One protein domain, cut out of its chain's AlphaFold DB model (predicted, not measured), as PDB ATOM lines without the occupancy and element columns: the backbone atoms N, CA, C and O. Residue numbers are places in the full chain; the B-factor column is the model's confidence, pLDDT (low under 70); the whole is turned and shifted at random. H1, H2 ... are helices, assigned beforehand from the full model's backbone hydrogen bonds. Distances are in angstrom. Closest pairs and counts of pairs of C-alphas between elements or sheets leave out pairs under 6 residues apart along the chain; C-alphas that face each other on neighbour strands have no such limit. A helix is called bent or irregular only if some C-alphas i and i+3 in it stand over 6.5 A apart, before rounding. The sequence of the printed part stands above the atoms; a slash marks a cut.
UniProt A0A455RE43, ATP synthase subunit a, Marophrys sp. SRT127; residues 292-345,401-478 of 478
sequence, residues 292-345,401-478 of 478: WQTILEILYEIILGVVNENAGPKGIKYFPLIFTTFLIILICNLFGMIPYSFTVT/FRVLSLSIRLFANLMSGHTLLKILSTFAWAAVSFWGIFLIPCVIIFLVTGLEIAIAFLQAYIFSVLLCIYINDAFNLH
ATOM      1  N   TRP A 292     188.498 174.409 226.195       61.09
ATOM      2  CA  TRP A 292     187.356 173.939 225.398       61.09
ATOM      3  C   TRP A 292     187.042 174.834 224.198       61.09
ATOM      4  O   TRP A 292     186.657 174.344 223.140       61.09
ATOM      5  N   GLN A 293     187.225 176.143 224.354       62.66
ATOM      6  CA  GLN A 293     187.021 177.107 223.282       62.66
ATOM      7  C   GLN A 293     188.114 176.965 222.220       62.66
ATOM      8  O   GLN A 293     187.787 176.952 221.040       62.66
ATOM      9  N   THR A 294     189.370 176.738 222.620       69.75
ATOM     10  CA  THR A 294     190.479 176.479 221.686       69.75
ATOM     11  C   THR A 294     190.217 175.258 220.802       69.75
ATOM     12  O   THR A 294     190.478 175.303 219.606       69.75
ATOM     13  N   ILE A 295     189.651 174.177 221.351       69.88
ATOM     14  CA  ILE A 295     189.305 172.982 220.559       69.88
ATOM     15  C   ILE A 295     188.252 173.315 219.495       69.88
ATOM     16  O   ILE A 295     188.394 172.920 218.338       69.88
ATOM     17  N   LEU A 296     187.200 174.047 219.867       70.88
ATOM     18  CA  LEU A 296     186.150 174.446 218.927       70.88
ATOM     19  C   LEU A 296     186.661 175.427 217.868       70.88
ATOM     20  O   LEU A 296     186.247 175.338 216.716       70.88
ATOM     21  N   GLU A 297     187.568 176.324 218.243       70.50
ATOM     22  CA  GLU A 297     188.196 177.292 217.344       70.50
ATOM     23  C   GLU A 297     189.094 176.596 216.314       70.50
ATOM     24  O   GLU A 297     188.939 176.835 215.119       70.50
ATOM     25  N   ILE A 298     189.909 175.623 216.737       75.94
ATOM     26  CA  ILE A 298     190.699 174.782 215.825       75.94
ATOM     27  C   ILE A 298     189.786 174.022 214.852       75.94
ATOM     28  O   ILE A 298     190.039 173.996 213.649       75.94
ATOM     29  N   LEU A 299     188.700 173.412 215.342       77.00
ATOM     30  CA  LEU A 299     187.744 172.711 214.476       77.00
ATOM     31  C   LEU A 299     187.069 173.666 213.482       77.00
ATOM     32  O   LEU A 299     186.870 173.305 212.321       77.00
ATOM     33  N   TYR A 300     186.727 174.876 213.920       81.44
ATOM     34  CA  TYR A 300     186.150 175.909 213.067       81.44
ATOM     35  C   TYR A 300     187.127 176.341 211.969       81.44
ATOM     36  O   TYR A 300     186.747 176.368 210.799       81.44
ATOM     37  N   GLU A 301     188.385 176.616 212.317       84.69
ATOM     38  CA  GLU A 301     189.430 177.005 211.366       84.69
ATOM     39  C   GLU A 301     189.720 175.906 210.338       84.69
ATOM     40  O   GLU A 301     189.809 176.204 209.147       84.69
ATOM     41  N   ILE A 302     189.781 174.636 210.761       83.06
ATOM     42  CA  ILE A 302     189.964 173.492 209.852       83.06
ATOM     43  C   ILE A 302     188.850 173.461 208.803       83.06
ATOM     44  O   ILE A 302     189.119 173.364 207.604       83.06
ATOM     45  N   ILE A 303     187.588 173.563 209.231       83.62
ATOM     46  CA  ILE A 303     186.455 173.524 208.299       83.62
ATOM     47  C   ILE A 303     186.411 174.782 207.435       83.62
ATOM     48  O   ILE A 303     186.098 174.694 206.250       83.62
ATOM     49  N   LEU A 304     186.766 175.946 207.980       82.38
ATOM     50  CA  LEU A 304     186.807 177.185 207.213       82.38
ATOM     51  C   LEU A 304     187.876 177.126 206.116       82.38
ATOM     52  O   LEU A 304     187.603 177.531 204.986       82.38
ATOM     53  N   GLY A 305     189.051 176.568 206.423       85.69
ATOM     54  CA  GLY A 305     190.101 176.284 205.444       85.69
ATOM     55  C   GLY A 305     189.590 175.385 204.321       85.69
ATOM     56  O   GLY A 305     189.645 175.765 203.153       85.69
ATOM     57  N   VAL A 306     188.959 174.259 204.674       86.19
ATOM     58  CA  VAL A 306     188.370 173.318 203.704       86.19
ATOM     59  C   VAL A 306     187.325 173.986 202.807       86.19
ATOM     60  O   VAL A 306     187.301 173.742 201.600       86.19
ATOM     61  N   VAL A 307     186.448 174.823 203.366       84.25
ATOM     62  CA  VAL A 307     185.420 175.536 202.592       84.25
ATOM     63  C   VAL A 307     186.055 176.548 201.642       84.25
ATOM     64  O   VAL A 307     185.643 176.632 200.486       84.25
ATOM     65  N   ASN A 308     187.066 177.289 202.092       84.44
ATOM     66  CA  ASN A 308     187.752 178.269 201.254       84.44
ATOM     67  C   ASN A 308     188.500 177.614 200.088       84.44
ATOM     68  O   ASN A 308     188.408 178.109 198.966       84.44
ATOM     69  N   GLU A 309     189.178 176.493 200.335       85.31
ATOM     70  CA  GLU A 309     189.926 175.754 199.311       85.31
ATOM     71  C   GLU A 309     189.009 175.095 198.273       85.31
ATOM     72  O   GLU A 309     189.303 175.136 197.082       85.31
ATOM     73  N   ASN A 310     187.882 174.517 198.707       83.00
ATOM     74  CA  ASN A 310     187.037 173.696 197.835       83.00
ATOM     75  C   ASN A 310     185.822 174.434 197.255       83.00
ATOM     76  O   ASN A 310     185.406 174.113 196.148       83.00
ATOM     77  N   ALA A 311     185.221 175.393 197.969       72.44
ATOM     78  CA  ALA A 311     183.983 176.076 197.555       72.44
ATOM     79  C   ALA A 311     184.173 177.560 197.172       72.44
ATOM     80  O   ALA A 311     183.271 178.182 196.599       72.44
ATOM     81  N   GLY A 312     185.342 178.141 197.464       74.19
ATOM     82  CA  GLY A 312     185.678 179.530 197.145       74.19
ATOM     83  C   GLY A 312     184.818 180.582 197.877       74.19
ATOM     84  O   GLY A 312     184.003 180.259 198.745       74.19
ATOM     85  N   PRO A 313     184.934 181.879 197.514       66.88
ATOM     86  CA  PRO A 313     184.322 182.987 198.264       66.88
ATOM     87  C   PRO A 313     182.785 182.991 198.256       66.88
ATOM     88  O   PRO A 313     182.160 183.556 199.153       66.88
ATOM     89  N   LYS A 314     182.143 182.343 197.272       62.53
ATOM     90  CA  LYS A 314     180.678 182.168 197.238       62.53
ATOM     91  C   LYS A 314     180.204 181.039 198.167       62.53
ATOM     92  O   LYS A 314     179.070 181.091 198.645       62.53
ATOM     93  N   GLY A 315     181.064 180.055 198.443       62.06
ATOM     94  CA  GLY A 315     180.787 178.907 199.308       62.06
ATOM     95  C   GLY A 315     180.690 179.251 200.794       62.06
ATOM     96  O   GLY A 315     179.982 178.568 201.529       62.06
ATOM     97  N   ILE A 316     181.295 180.367 201.224       66.62
ATOM     98  CA  ILE A 316     181.260 180.844 202.619       66.62
ATOM     99  C   ILE A 316     179.817 181.044 203.115       66.62
ATOM    100  O   ILE A 316     179.527 180.795 204.283       66.62
ATOM    101  N   LYS A 317     178.863 181.391 202.236       65.25
ATOM    102  CA  LYS A 317     177.439 181.503 202.613       65.25
ATOM    103  C   LYS A 317     176.858 180.183 203.151       65.25
ATOM    104  O   LYS A 317     175.933 180.207 203.958       65.25
ATOM    105  N   TYR A 318     177.397 179.047 202.716       66.94
ATOM    106  CA  TYR A 318     176.966 177.707 203.119       66.94
ATOM    107  C   TYR A 318     177.851 177.101 204.213       66.94
ATOM    108  O   TYR A 318     177.612 175.971 204.634       66.94
ATOM    109  N   PHE A 319     178.822 177.859 204.730       67.81
ATOM    110  CA  PHE A 319     179.684 177.428 205.825       67.81
ATOM    111  C   PHE A 319     178.902 176.886 207.043       67.81
ATOM    112  O   PHE A 319     179.241 175.793 207.498       67.81
ATOM    113  N   PRO A 320     177.817 177.533 207.537       60.97
ATOM    114  CA  PRO A 320     177.080 177.020 208.696       60.97
ATOM    115  C   PRO A 320     176.488 175.624 208.471       60.97
ATOM    116  O   PRO A 320     176.452 174.814 209.395       60.97
ATOM    117  N   LEU A 321     176.060 175.318 207.241       64.31
ATOM    118  CA  LEU A 321     175.529 174.006 206.870       64.31
ATOM    119  C   LEU A 321     176.627 172.937 206.924       64.31
ATOM    120  O   LEU A 321     176.433 171.864 207.496       64.31
ATOM    121  N   ILE A 322     177.785 173.249 206.343       71.12
ATOM    122  CA  ILE A 322     178.930 172.339 206.257       71.12
ATOM    123  C   ILE A 322     179.478 172.057 207.658       71.12
ATOM    124  O   ILE A 322     179.662 170.901 208.029       71.12
ATOM    125  N   PHE A 323     179.637 173.101 208.470       69.56
ATOM    126  CA  PHE A 323     180.113 172.991 209.846       69.56
ATOM    127  C   PHE A 323     179.150 172.207 210.748       69.56
ATOM    128  O   PHE A 323     179.575 171.332 211.501       69.56
ATOM    129  N   THR A 324     177.840 172.454 210.637       60.62
ATOM    130  CA  THR A 324     176.833 171.716 211.420       60.62
ATOM    131  C   THR A 324     176.829 170.237 211.044       60.62
ATOM    132  O   THR A 324     176.804 169.375 211.921       60.62
ATOM    133  N   THR A 325     176.915 169.925 209.749       65.75
ATOM    134  CA  THR A 325     176.914 168.531 209.294       65.75
ATOM    135  C   THR A 325     178.192 167.800 209.708       65.75
ATOM    136  O   THR A 325     178.123 166.655 210.153       65.75
ATOM    137  N   PHE A 326     179.343 168.477 209.644       74.31
ATOM    138  CA  PHE A 326     180.609 167.968 210.166       74.31
ATOM    139  C   PHE A 326     180.507 167.592 211.647       74.31
ATOM    140  O   PHE A 326     180.835 166.466 212.017       74.31
ATOM    141  N   LEU A 327     180.023 168.515 212.486       66.81
ATOM    142  CA  LEU A 327     179.911 168.290 213.926       66.81
ATOM    143  C   LEU A 327     178.923 167.175 214.261       66.81
ATOM    144  O   LEU A 327     179.233 166.345 215.109       66.81
ATOM    145  N   ILE A 328     177.771 167.117 213.584       63.41
ATOM    146  CA  ILE A 328     176.792 166.041 213.788       63.41
ATOM    147  C   ILE A 328     177.433 164.683 213.495       63.41
ATOM    148  O   ILE A 328     177.376 163.789 214.334       63.41
ATOM    149  N   ILE A 329     178.089 164.531 212.340       70.38
ATOM    150  CA  ILE A 329     178.715 163.257 211.959       70.38
ATOM    151  C   ILE A 329     179.852 162.903 212.921       70.38
ATOM    152  O   ILE A 329     179.945 161.757 213.357       70.38
ATOM    153  N   LEU A 330     180.695 163.874 213.279       71.88
ATOM    154  CA  LEU A 330     181.804 163.667 214.206       71.88
ATOM    155  C   LEU A 330     181.303 163.182 215.571       71.88
ATOM    156  O   LEU A 330     181.763 162.159 216.072       71.88
ATOM    157  N   ILE A 331     180.327 163.883 216.145       66.25
ATOM    158  CA  ILE A 331     179.751 163.559 217.449       66.25
ATOM    159  C   ILE A 331     179.078 162.180 217.405       66.25
ATOM    160  O   ILE A 331     179.341 161.351 218.274       66.25
ATOM    161  N   CYS A 332     178.283 161.886 216.372       63.41
ATOM    162  CA  CYS A 332     177.659 160.572 216.203       63.41
ATOM    163  C   CYS A 332     178.688 159.434 216.112       63.41
ATOM    164  O   CYS A 332     178.479 158.377 216.711       63.41
ATOM    165  N   ASN A 333     179.804 159.644 215.407       70.44
ATOM    166  CA  ASN A 333     180.859 158.637 215.290       70.44
ATOM    167  C   ASN A 333     181.591 158.415 216.616       70.44
ATOM    168  O   ASN A 333     181.861 157.271 216.973       70.44
ATOM    169  N   LEU A 334     181.880 159.488 217.361       68.56
ATOM    170  CA  LEU A 334     182.543 159.404 218.665       68.56
ATOM    171  C   LEU A 334     181.649 158.732 219.716       68.56
ATOM    172  O   LEU A 334     182.118 157.854 220.438       68.56
ATOM    173  N   PHE A 335     180.359 159.083 219.776       62.16
ATOM    174  CA  PHE A 335     179.408 158.434 220.688       62.16
ATOM    175  C   PHE A 335     179.242 156.942 220.390       62.16
ATOM    176  O   PHE A 335     179.138 156.140 221.315       62.16
ATOM    177  N   GLY A 336     179.273 156.549 219.113       59.06
ATOM    178  CA  GLY A 336     179.185 155.142 218.718       59.06
ATOM    179  C   GLY A 336     180.382 154.281 219.149       59.06
ATOM    180  O   GLY A 336     180.296 153.053 219.160       59.06
ATOM    181  N   MET A 337     181.489 154.909 219.535       61.16
ATOM    182  CA  MET A 337     182.710 154.225 219.952       61.16
ATOM    183  C   MET A 337     182.825 154.079 221.484       61.16
ATOM    184  O   MET A 337     183.791 153.505 221.987       61.16
ATOM    185  N   ILE A 338     181.846 154.580 222.251       59.44
ATOM    186  CA  ILE A 338     181.838 154.442 223.712       59.44
ATOM    187  C   ILE A 338     181.562 152.973 224.086       59.44
ATOM    188  O   ILE A 338     180.539 152.414 223.673       59.44
ATOM    189  N   PRO A 339     182.434 152.330 224.888       51.28
ATOM    190  CA  PRO A 339     182.223 150.953 225.316       51.28
ATOM    191  C   PRO A 339     180.972 150.847 226.198       51.28
ATOM    192  O   PRO A 339     180.683 151.743 226.986       51.28
ATOM    193  N   TYR A 340     180.248 149.731 226.084       47.50
ATOM    194  CA  TYR A 340     178.997 149.439 226.810       47.50
ATOM    195  C   TYR A 340     177.772 150.289 226.434       47.50
ATOM    196  O   TYR A 340     176.717 150.123 227.043       47.50
ATOM    197  N   SER A 341     177.862 151.147 225.415       44.09
ATOM    198  CA  SER A 341     176.690 151.825 224.856       44.09
ATOM    199  C   SER A 341     175.956 150.919 223.860       44.09
ATOM    200  O   SER A 341     176.590 150.286 223.010       44.09
ATOM    201  N   PHE A 342     174.620 150.850 223.941       42.09
ATOM    202  CA  PHE A 342     173.817 150.229 222.888       42.09
ATOM    203  C   PHE A 342     173.771 151.172 221.683       42.09
ATOM    204  O   PHE A 342     173.107 152.209 221.682       42.09
ATOM    205  N   THR A 343     174.527 150.831 220.650       45.62
ATOM    206  CA  THR A 343     174.724 151.691 219.489       45.62
ATOM    207  C   THR A 343     173.612 151.487 218.467       45.62
ATOM    208  O   THR A 343     173.661 150.583 217.635       45.62
ATOM    209  N   VAL A 344     172.623 152.385 218.465       45.19
ATOM    210  CA  VAL A 344     171.574 152.456 217.421       45.19
ATOM    211  C   VAL A 344     172.192 152.598 216.014       45.19
ATOM    212  O   VAL A 344     171.641 152.118 215.024       45.19
ATOM    213  N   THR A 345     173.394 153.179 215.922       46.56
ATOM    214  CA  THR A 345     174.198 153.315 214.695       46.56
ATOM    215  C   THR A 345     174.766 151.995 214.152       46.56
ATOM    216  O   THR A 345     175.188 151.953 212.996       46.56
ATOM    217  N   PHE A 401     176.452 156.416 194.401       76.00
ATOM    218  CA  PHE A 401     177.425 155.556 195.080       76.00
ATOM    219  C   PHE A 401     178.305 156.314 196.072       76.00
ATOM    220  O   PHE A 401     178.727 155.734 197.072       76.00
ATOM    221  N   ARG A 402     178.542 157.610 195.854       71.50
ATOM    222  CA  ARG A 402     179.329 158.433 196.776       71.50
ATOM    223  C   ARG A 402     178.707 158.482 198.171       71.50
ATOM    224  O   ARG A 402     179.407 158.245 199.155       71.50
ATOM    225  N   VAL A 403     177.391 158.673 198.261       66.62
ATOM    226  CA  VAL A 403     176.667 158.694 199.545       66.62
ATOM    227  C   VAL A 403     176.497 157.302 200.133       66.62
ATOM    228  O   VAL A 403     176.734 157.118 201.325       66.62
ATOM    229  N   LEU A 404     176.190 156.304 199.302       69.25
ATOM    230  CA  LEU A 404     176.147 154.905 199.745       69.25
ATOM    231  C   LEU A 404     177.474 154.472 200.381       69.25
ATOM    232  O   LEU A 404     177.486 153.875 201.458       69.25
ATOM    233  N   SER A 405     178.600 154.813 199.751       73.56
ATOM    234  CA  SER A 405     179.933 154.447 200.236       73.56
ATOM    235  C   SER A 405     180.261 155.075 201.593       73.56
ATOM    236  O   SER A 405     180.940 154.454 202.412       73.56
ATOM    237  N   LEU A 406     179.749 156.279 201.865       69.38
ATOM    238  CA  LEU A 406     179.919 156.952 203.146       69.38
ATOM    239  C   LEU A 406     179.154 156.221 204.257       69.38
ATOM    240  O   LEU A 406     179.742 155.919 205.295       69.38
ATOM    241  N   SER A 407     177.873 155.905 204.041       67.12
ATOM    242  CA  SER A 407     177.051 155.183 205.024       67.12
ATOM    243  C   SER A 407     177.631 153.814 205.350       67.12
ATOM    244  O   SER A 407     177.739 153.450 206.520       67.12
ATOM    245  N   ILE A 408     178.062 153.082 204.317       70.19
ATOM    246  CA  ILE A 408     178.696 151.770 204.472       70.19
ATOM    247  C   ILE A 408     179.980 151.892 205.290       70.19
ATOM    248  O   ILE A 408     180.223 151.050 206.147       70.19
ATOM    249  N   ARG A 409     180.782 152.943 205.081       74.69
ATOM    250  CA  ARG A 409     182.025 153.148 205.837       74.69
ATOM    251  C   ARG A 409     181.764 153.383 207.321       74.69
ATOM    252  O   ARG A 409     182.421 152.779 208.159       74.69
ATOM    253  N   LEU A 410     180.777 154.212 207.643       66.62
ATOM    254  CA  LEU A 410     180.397 154.506 209.023       66.62
ATOM    255  C   LEU A 410     179.854 153.252 209.731       66.62
ATOM    256  O   LEU A 410     180.302 152.922 210.826       66.62
ATOM    257  N   PHE A 411     178.967 152.506 209.065       68.62
ATOM    258  CA  PHE A 411     178.457 151.225 209.559       68.62
ATOM    259  C   PHE A 411     179.569 150.185 209.753       68.62
ATOM    260  O   PHE A 411     179.636 149.551 210.803       68.62
ATOM    261  N   ALA A 412     180.449 150.016 208.762       69.50
ATOM    262  CA  ALA A 412     181.518 149.027 208.807       69.50
ATOM    263  C   ALA A 412     182.486 149.298 209.962       69.50
ATOM    264  O   ALA A 412     182.860 148.358 210.652       69.50
ATOM    265  N   ASN A 413     182.836 150.562 210.218       73.12
ATOM    266  CA  ASN A 413     183.727 150.920 211.322       73.12
ATOM    267  C   ASN A 413     183.111 150.583 212.687       73.12
ATOM    268  O   ASN A 413     183.774 149.982 213.524       73.12
ATOM    269  N   LEU A 414     181.826 150.896 212.891       67.88
ATOM    270  CA  LEU A 414     181.122 150.589 214.140       67.88
ATOM    271  C   LEU A 414     180.917 149.081 214.326       67.88
ATOM    272  O   LEU A 414     181.231 148.533 215.379       67.88
ATOM    273  N   MET A 415     180.443 148.376 213.297       69.38
ATOM    274  CA  MET A 415     180.193 146.937 213.383       69.38
ATOM    275  C   MET A 415     181.492 146.133 213.520       69.38
ATOM    276  O   MET A 415     181.573 145.208 214.336       69.38
ATOM    277  N   SER A 416     182.513 146.481 212.732       67.25
ATOM    278  CA  SER A 416     183.819 145.825 212.779       67.25
ATOM    279  C   SER A 416     184.489 146.059 214.121       67.25
ATOM    280  O   SER A 416     185.003 145.097 214.677       67.25
ATOM    281  N   GLY A 417     184.441 147.275 214.670       69.44
ATOM    282  CA  GLY A 417     185.084 147.569 215.948       69.44
ATOM    283  C   GLY A 417     184.463 146.838 217.124       69.44
ATOM    284  O   GLY A 417     185.160 146.130 217.851       69.44
ATOM    285  N   HIS A 418     183.132 146.867 217.249       66.06
ATOM    286  CA  HIS A 418     182.429 146.111 218.295       66.06
ATOM    287  C   HIS A 418     182.655 144.595 218.168       66.06
ATOM    288  O   HIS A 418     182.829 143.903 219.173       66.06
ATOM    289  N   THR A 419     182.711 144.064 216.942       68.62
ATOM    290  CA  THR A 419     182.970 142.632 216.702       68.62
ATOM    291  C   THR A 419     184.427 142.257 216.985       68.62
ATOM    292  O   THR A 419     184.689 141.265 217.668       68.62
ATOM    293  N   LEU A 420     185.378 143.060 216.505       72.62
ATOM    294  CA  LEU A 420     186.815 142.850 216.663       72.62
ATOM    295  C   LEU A 420     187.226 142.957 218.131       72.62
ATOM    296  O   LEU A 420     187.921 142.072 218.625       72.62
ATOM    297  N   LEU A 421     186.739 143.970 218.854       70.94
ATOM    298  CA  LEU A 421     186.972 144.121 220.291       70.94
ATOM    299  C   LEU A 421     186.413 142.939 221.082       70.94
ATOM    300  O   LEU A 421     187.066 142.465 222.010       70.94
ATOM    301  N   LYS A 422     185.245 142.408 220.703       70.81
ATOM    302  CA  LYS A 422     184.657 141.239 221.369       70.81
ATOM    303  C   LYS A 422     185.502 139.981 221.158       70.81
ATOM    304  O   LYS A 422     185.792 139.278 222.124       70.81
ATOM    305  N   ILE A 423     185.953 139.727 219.927       73.69
ATOM    306  CA  ILE A 423     186.817 138.580 219.605       73.69
ATOM    307  C   ILE A 423     188.178 138.721 220.302       73.69
ATOM    308  O   ILE A 423     188.615 137.794 220.987       73.69
ATOM    309  N   LEU A 424     188.822 139.886 220.206       71.31
ATOM    310  CA  LEU A 424     190.104 140.146 220.863       71.31
ATOM    311  C   LEU A 424     189.999 140.082 222.387       71.31
ATOM    312  O   LEU A 424     190.917 139.574 223.016       71.31
ATOM    313  N   SER A 425     188.887 140.517 222.983       73.00
ATOM    314  CA  SER A 425     188.642 140.393 224.425       73.00
ATOM    315  C   SER A 425     188.515 138.928 224.858       73.00
ATOM    316  O   SER A 425     189.141 138.515 225.834       73.00
ATOM    317  N   THR A 426     187.804 138.091 224.089       79.12
ATOM    318  CA  THR A 426     187.741 136.644 224.374       79.12
ATOM    319  C   THR A 426     189.095 135.954 224.214       79.12
ATOM    320  O   THR A 426     189.455 135.107 225.033       79.12
ATOM    321  N   PHE A 427     189.886 136.355 223.215       74.69
ATOM    322  CA  PHE A 427     191.243 135.851 223.031       74.69
ATOM    323  C   PHE A 427     192.189 136.342 224.133       74.69
ATOM    324  O   PHE A 427     192.988 135.562 224.638       74.69
ATOM    325  N   ALA A 428     192.067 137.602 224.557       74.88
ATOM    326  CA  ALA A 428     192.826 138.176 225.663       74.88
ATOM    327  C   ALA A 428     192.556 137.416 226.963       74.88
ATOM    328  O   ALA A 428     193.492 137.013 227.646       74.88
ATOM    329  N   TRP A 429     191.284 137.145 227.266       77.00
ATOM    330  CA  TRP A 429     190.898 136.359 228.434       77.00
ATOM    331  C   TRP A 429     191.487 134.941 228.402       77.00
ATOM    332  O   TRP A 429     192.056 134.474 229.394       77.00
ATOM    333  N   ALA A 430     191.416 134.271 227.246       76.50
ATOM    334  CA  ALA A 430     192.010 132.950 227.057       76.50
ATOM    335  C   ALA A 430     193.546 132.976 227.181       76.50
ATOM    336  O   ALA A 430     194.123 132.125 227.854       76.50
ATOM    337  N   ALA A 431     194.219 133.970 226.595       73.81
ATOM    338  CA  ALA A 431     195.671 134.129 226.670       73.81
ATOM    339  C   ALA A 431     196.159 134.380 228.107       73.81
ATOM    340  O   ALA A 431     197.179 133.824 228.519       73.81
ATOM    341  N   VAL A 432     195.400 135.147 228.892       77.94
ATOM    342  CA  VAL A 432     195.672 135.377 230.317       77.94
ATOM    343  C   VAL A 432     195.496 134.093 231.121       77.94
ATOM    344  O   VAL A 432     196.365 133.758 231.918       77.94
ATOM    345  N   SER A 433     194.413 133.350 230.880       75.12
ATOM    346  CA  SER A 433     194.100 132.130 231.636       75.12
ATOM    347  C   SER A 433     195.037 130.956 231.327       75.12
ATOM    348  O   SER A 433     195.341 130.180 232.227       75.12
ATOM    349  N   PHE A 434     195.505 130.817 230.081       70.50
ATOM    350  CA  PHE A 434     196.341 129.683 229.662       70.50
ATOM    351  C   PHE A 434     197.845 129.969 229.668       70.50
ATOM    352  O   PHE A 434     198.626 129.089 230.021       70.50
ATOM    353  N   TRP A 435     198.260 131.170 229.260       70.50
ATOM    354  CA  TRP A 435     199.674 131.493 229.027       70.50
ATOM    355  C   TRP A 435     200.215 132.552 229.996       70.50
ATOM    356  O   TRP A 435     201.414 132.815 229.994       70.50
ATOM    357  N   GLY A 436     199.355 133.182 230.808       74.44
ATOM    358  CA  GLY A 436     199.738 134.285 231.698       74.44
ATOM    359  C   GLY A 436     200.148 135.569 230.960       74.44
ATOM    360  O   GLY A 436     200.698 136.484 231.567       74.44
ATOM    361  N   ILE A 437     199.895 135.657 229.648       73.81
ATOM    362  CA  ILE A 437     200.310 136.783 228.802       73.81
ATOM    363  C   ILE A 437     199.153 137.782 228.701       73.81
ATOM    364  O   ILE A 437     198.233 137.613 227.904       73.81
ATOM    365  N   PHE A 438     199.217 138.846 229.503       74.19
ATOM    366  CA  PHE A 438     198.211 139.919 229.524       74.19
ATOM    367  C   PHE A 438     198.560 141.107 228.613       74.19
ATOM    368  O   PHE A 438     197.686 141.728 228.012       74.19
ATOM    369  N   LEU A 439     199.850 141.428 228.491       77.56
ATOM    370  CA  LEU A 439     200.289 142.702 227.918       77.56
ATOM    371  C   LEU A 439     200.052 142.783 226.400       77.56
ATOM    372  O   LEU A 439     199.611 143.815 225.903       77.56
ATOM    373  N   ILE A 440     200.281 141.687 225.666       80.69
ATOM    374  CA  ILE A 440     200.182 141.672 224.196       80.69
ATOM    375  C   ILE A 440     198.739 141.934 223.714       80.69
ATOM    376  O   ILE A 440     198.553 142.860 222.921       80.69
ATOM    377  N   PRO A 441     197.699 141.216 224.193       77.38
ATOM    378  CA  PRO A 441     196.324 141.485 223.769       77.38
ATOM    379  C   PRO A 441     195.828 142.887 224.150       77.38
ATOM    380  O   PRO A 441     195.133 143.519 223.358       77.38
ATOM    381  N   CYS A 442     196.221 143.408 225.319       77.00
ATOM    382  CA  CYS A 442     195.857 144.765 225.736       77.00
ATOM    383  C   CYS A 442     196.441 145.846 224.822       77.00
ATOM    384  O   CYS A 442     195.730 146.784 224.468       77.00
ATOM    385  N   VAL A 443     197.705 145.711 224.405       84.31
ATOM    386  CA  VAL A 443     198.335 146.665 223.475       84.31
ATOM    387  C   VAL A 443     197.651 146.636 222.108       84.31
ATOM    388  O   VAL A 443     197.402 147.692 221.531       84.31
ATOM    389  N   ILE A 444     197.295 145.449 221.606       82.88
ATOM    390  CA  ILE A 444     196.581 145.310 220.328       82.88
ATOM    391  C   ILE A 444     195.205 145.977 220.407       82.88
ATOM    392  O   ILE A 444     194.865 146.759 219.525       82.88
ATOM    393  N   ILE A 445     194.439 145.718 221.471       79.00
ATOM    394  CA  ILE A 445     193.129 146.348 221.691       79.00
ATOM    395  C   ILE A 445     193.265 147.876 221.743       79.00
ATOM    396  O   ILE A 445     192.525 148.575 221.060       79.00
ATOM    397  N   PHE A 446     194.246 148.397 222.485       82.25
ATOM    398  CA  PHE A 446     194.491 149.837 222.575       82.25
ATOM    399  C   PHE A 446     194.819 150.469 221.211       82.25
ATOM    400  O   PHE A 446     194.262 151.511 220.864       82.25
ATOM    401  N   LEU A 447     195.685 149.829 220.416       86.44
ATOM    402  CA  LEU A 447     196.053 150.306 219.079       86.44
ATOM    403  C   LEU A 447     194.868 150.292 218.107       86.44
ATOM    404  O   LEU A 447     194.685 151.249 217.356       86.44
ATOM    405  N   VAL A 448     194.057 149.232 218.131       83.06
ATOM    406  CA  VAL A 448     192.862 149.101 217.285       83.06
ATOM    407  C   VAL A 448     191.835 150.179 217.626       83.06
ATOM    408  O   VAL A 448     191.371 150.872 216.724       83.06
ATOM    409  N   THR A 449     191.547 150.399 218.912       79.00
ATOM    410  CA  THR A 449     190.635 151.472 219.335       79.00
ATOM    411  C   THR A 449     191.165 152.848 218.924       79.00
ATOM    412  O   THR A 449     190.406 153.687 218.444       79.00
ATOM    413  N   GLY A 450     192.475 153.092 219.047       83.69
ATOM    414  CA  GLY A 450     193.093 154.338 218.582       83.69
ATOM    415  C   GLY A 450     192.932 154.563 217.074       83.69
ATOM    416  O   GLY A 450     192.638 155.680 216.640       83.69
ATOM    417  N   LEU A 451     193.067 153.502 216.275       84.50
ATOM    418  CA  LEU A 451     192.840 153.554 214.831       84.50
ATOM    419  C   LEU A 451     191.371 153.858 214.497       84.50
ATOM    420  O   LEU A 451     191.107 154.655 213.599       84.50
ATOM    421  N   GLU A 452     190.417 153.285 215.228       80.25
ATOM    422  CA  GLU A 452     188.986 153.555 215.031       80.25
ATOM    423  C   GLU A 452     188.617 155.013 215.314       80.25
ATOM    424  O   GLU A 452     187.888 155.616 214.522       80.25
ATOM    425  N   ILE A 453     189.191 155.617 216.364       81.94
ATOM    426  CA  ILE A 453     189.047 157.058 216.632       81.94
ATOM    427  C   ILE A 453     189.541 157.865 215.432       81.94
ATOM    428  O   ILE A 453     188.844 158.757 214.947       81.94
ATOM    429  N   ALA A 454     190.736 157.558 214.925       86.31
ATOM    430  CA  ALA A 454     191.312 158.290 213.800       86.31
ATOM    431  C   ALA A 454     190.423 158.197 212.548       86.31
ATOM    432  O   ALA A 454     190.173 159.203 211.876       86.31
ATOM    433  N   ILE A 455     189.884 157.009 212.262       84.38
ATOM    434  CA  ILE A 455     188.971 156.801 211.134       84.38
ATOM    435  C   ILE A 455     187.650 157.566 211.345       84.38
ATOM    436  O   ILE A 455     187.110 158.111 210.380       84.38
ATOM    437  N   ALA A 456     187.143 157.676 212.577       79.88
ATOM    438  CA  ALA A 456     185.934 158.444 212.890       79.88
ATOM    439  C   ALA A 456     186.068 159.941 212.548       79.88
ATOM    440  O   ALA A 456     185.143 160.515 211.959       79.88
ATOM    441  N   PHE A 457     187.220 160.555 212.848       83.19
ATOM    442  CA  PHE A 457     187.528 161.939 212.455       83.19
ATOM    443  C   PHE A 457     187.650 162.086 210.936       83.19
ATOM    444  O   PHE A 457     187.054 162.985 210.339       83.19
ATOM    445  N   LEU A 458     188.392 161.176 210.299       88.25
ATOM    446  CA  LEU A 458     188.626 161.195 208.856       88.25
ATOM    447  C   LEU A 458     187.319 161.044 208.063       88.25
ATOM    448  O   LEU A 458     187.139 161.685 207.029       88.25
ATOM    449  N   GLN A 459     186.368 160.266 208.579       82.44
ATOM    450  CA  GLN A 459     185.045 160.101 207.984       82.44
ATOM    451  C   GLN A 459     184.239 161.408 207.962       82.44
ATOM    452  O   GLN A 459     183.654 161.752 206.933       82.44
ATOM    453  N   ALA A 460     184.214 162.143 209.078       82.12
ATOM    454  CA  ALA A 460     183.536 163.436 209.145       82.12
ATOM    455  C   ALA A 460     184.211 164.459 208.214       82.12
ATOM    456  O   ALA A 460     183.532 165.197 207.503       82.12
ATOM    457  N   TYR A 461     185.546 164.453 208.158       87.56
ATOM    458  CA  TYR A 461     186.321 165.335 207.287       87.56
ATOM    459  C   TYR A 461     186.042 165.097 205.794       87.56
ATOM    460  O   TYR A 461     185.690 166.038 205.082       87.56
ATOM    461  N   ILE A 462     186.128 163.845 205.319       86.25
ATOM    462  CA  ILE A 462     185.858 163.504 203.910       86.25
ATOM    463  C   ILE A 462     184.440 163.915 203.516       86.25
ATOM    464  O   ILE A 462     184.228 164.417 202.412       86.25
ATOM    465  N   PHE A 463     183.472 163.738 204.418       77.94
ATOM    466  CA  PHE A 463     182.104 164.159 204.154       77.94
ATOM    467  C   PHE A 463     181.996 165.664 203.902       77.94
ATOM    468  O   PHE A 463     181.387 166.080 202.916       77.94
ATOM    469  N   SER A 464     182.613 166.478 204.756       81.00
ATOM    470  CA  SER A 464     182.609 167.936 204.611       81.00
ATOM    471  C   SER A 464     183.275 168.390 203.317       81.00
ATOM    472  O   SER A 464     182.746 169.267 202.642       81.00
ATOM    473  N   VAL A 465     184.391 167.765 202.928       86.38
ATOM    474  CA  VAL A 465     185.070 168.055 201.654       86.38
ATOM    475  C   VAL A 465     184.159 167.739 200.467       86.38
ATOM    476  O   VAL A 465     183.971 168.581 199.592       86.38
ATOM    477  N   LEU A 466     183.542 166.552 200.448       81.44
ATOM    478  CA  LEU A 466     182.609 166.165 199.388       81.44
ATOM    479  C   LEU A 466     181.420 167.122 199.305       81.44
ATOM    480  O   LEU A 466     181.030 167.524 198.212       81.44
ATOM    481  N   LEU A 467     180.878 167.524 200.454       76.81
ATOM    482  CA  LEU A 467     179.807 168.509 200.529       76.81
ATOM    483  C   LEU A 467     180.234 169.859 199.933       76.81
ATOM    484  O   LEU A 467     179.471 170.442 199.164       76.81
ATOM    485  N   CYS A 468     181.445 170.337 200.234       79.00
ATOM    486  CA  CYS A 468     181.992 171.559 199.640       79.00
ATOM    487  C   CYS A 468     182.096 171.466 198.117       79.00
ATOM    488  O   CYS A 468     181.686 172.403 197.434       79.00
ATOM    489  N   ILE A 469     182.611 170.348 197.597       80.25
ATOM    490  CA  ILE A 469     182.753 170.118 196.153       80.25
ATOM    491  C   ILE A 469     181.376 170.151 195.485       80.25
ATOM    492  O   ILE A 469     181.176 170.896 194.537       80.25
ATOM    493  N   TYR A 470     180.382 169.456 196.042       72.50
ATOM    494  CA  TYR A 470     179.030 169.447 195.476       72.50
ATOM    495  C   TYR A 470     178.333 170.802 195.503       72.50
ATOM    496  O   TYR A 470     177.612 171.161 194.572       72.50
ATOM    497  N   ILE A 471     178.524 171.550 196.586       70.81
ATOM    498  CA  ILE A 471     178.047 172.925 196.687       70.81
ATOM    499  C   ILE A 471     178.728 173.761 195.598       70.81
ATOM    500  O   ILE A 471     178.033 174.487 194.894       70.81
ATOM    501  N   ASN A 472     180.044 173.630 195.399       76.44
ATOM    502  CA  ASN A 472     180.768 174.339 194.344       76.44
ATOM    503  C   ASN A 472     180.257 173.980 192.944       76.44
ATOM    504  O   ASN A 472     179.887 174.893 192.210       76.44
ATOM    505  N   ASP A 473     180.139 172.693 192.616       72.81
ATOM    506  CA  ASP A 473     179.652 172.227 191.311       72.81
ATOM    507  C   ASP A 473     178.222 172.725 191.036       72.81
ATOM    508  O   ASP A 473     177.860 173.053 189.905       72.81
ATOM    509  N   ALA A 474     177.400 172.861 192.082       64.75
ATOM    510  CA  ALA A 474     176.109 173.520 191.966       64.75
ATOM    511  C   ALA A 474     176.247 175.041 191.739       64.75
ATOM    512  O   ALA A 474     175.454 175.619 191.015       64.75
ATOM    513  N   PHE A 475     177.205 175.758 192.317       64.25
ATOM    514  CA  PHE A 475     177.309 177.213 192.095       64.25
ATOM    515  C   PHE A 475     178.010 177.613 190.802       64.25
ATOM    516  O   PHE A 475     177.639 178.626 190.201       64.25
ATOM    517  N   ASN A 476     179.019 176.854 190.403       64.94
ATOM    518  CA  ASN A 476     179.809 177.080 189.208       64.94
ATOM    519  C   ASN A 476     179.515 175.941 188.233       64.94
ATOM    520  O   ASN A 476     180.283 174.993 188.103       64.94
ATOM    521  N   LEU A 477     178.370 176.046 187.561       58.66
ATOM    522  CA  LEU A 477     178.087 175.219 186.394       58.66
ATOM    523  C   LEU A 477     179.142 175.526 185.324       58.66
ATOM    524  O   LEU A 477     179.250 176.675 184.888       58.66
ATOM    525  N   HIS A 478     179.938 174.512 184.988       50.88
ATOM    526  CA  HIS A 478     180.943 174.551 183.926       50.88
ATOM    527  C   HIS A 478     180.320 174.627 182.532       50.88
ATOM    528  O   HIS A 478     179.286 173.952 182.306       50.88
TER     529      HIS A 478
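Overview. This is residues 292 to 345 and 401 to 478 of the 478 residues of the protein "ATP synthase subunit a" of Marophrys sp. SRT127 (UniProt A0A455RE43). H2 and H3 make a long helical hairpin; H1, bent into a V, packs on H3. The printed part has 132 residues with three named helices, class all helix. It is loose, radius of gyration of the C-alphas 19.1 A, spanning 65 by 36 by 23 A.

Along the chain. From C-alpha 292 at (187.356, 173.939, 225.398), H1 runs to residue 335. Assigned as one helix by its hydrogen bonds, it is bent: C-alphas 310, ending H1a, and 313, beginning H1b, are 9.7 A apart. H1b is irregular, C-alphas 317 and 320 being 7.6 A apart. H2, residues 401 to 435, runs 47.2 A; H3, residues 439 to 475, runs 54.8 A to (177.309, 177.213, 192.095).

Arrangement. Hairpin H2 and H3 touch, closest at C-alphas 428 and 441, 5.2 A. H1b touches H3, closest at C-alphas 330 and 460, 5.4 A. Every O i to N i+4 pair in H1a, H2 and H3 is within hydrogen-bond range; in H1b 15 of 19 are.

Size, cuts and confidence. Residues 346 to 400 are cut out; C-alphas 345 and 401 are 20.0 A apart. In 50 residues pLDDT is under 70.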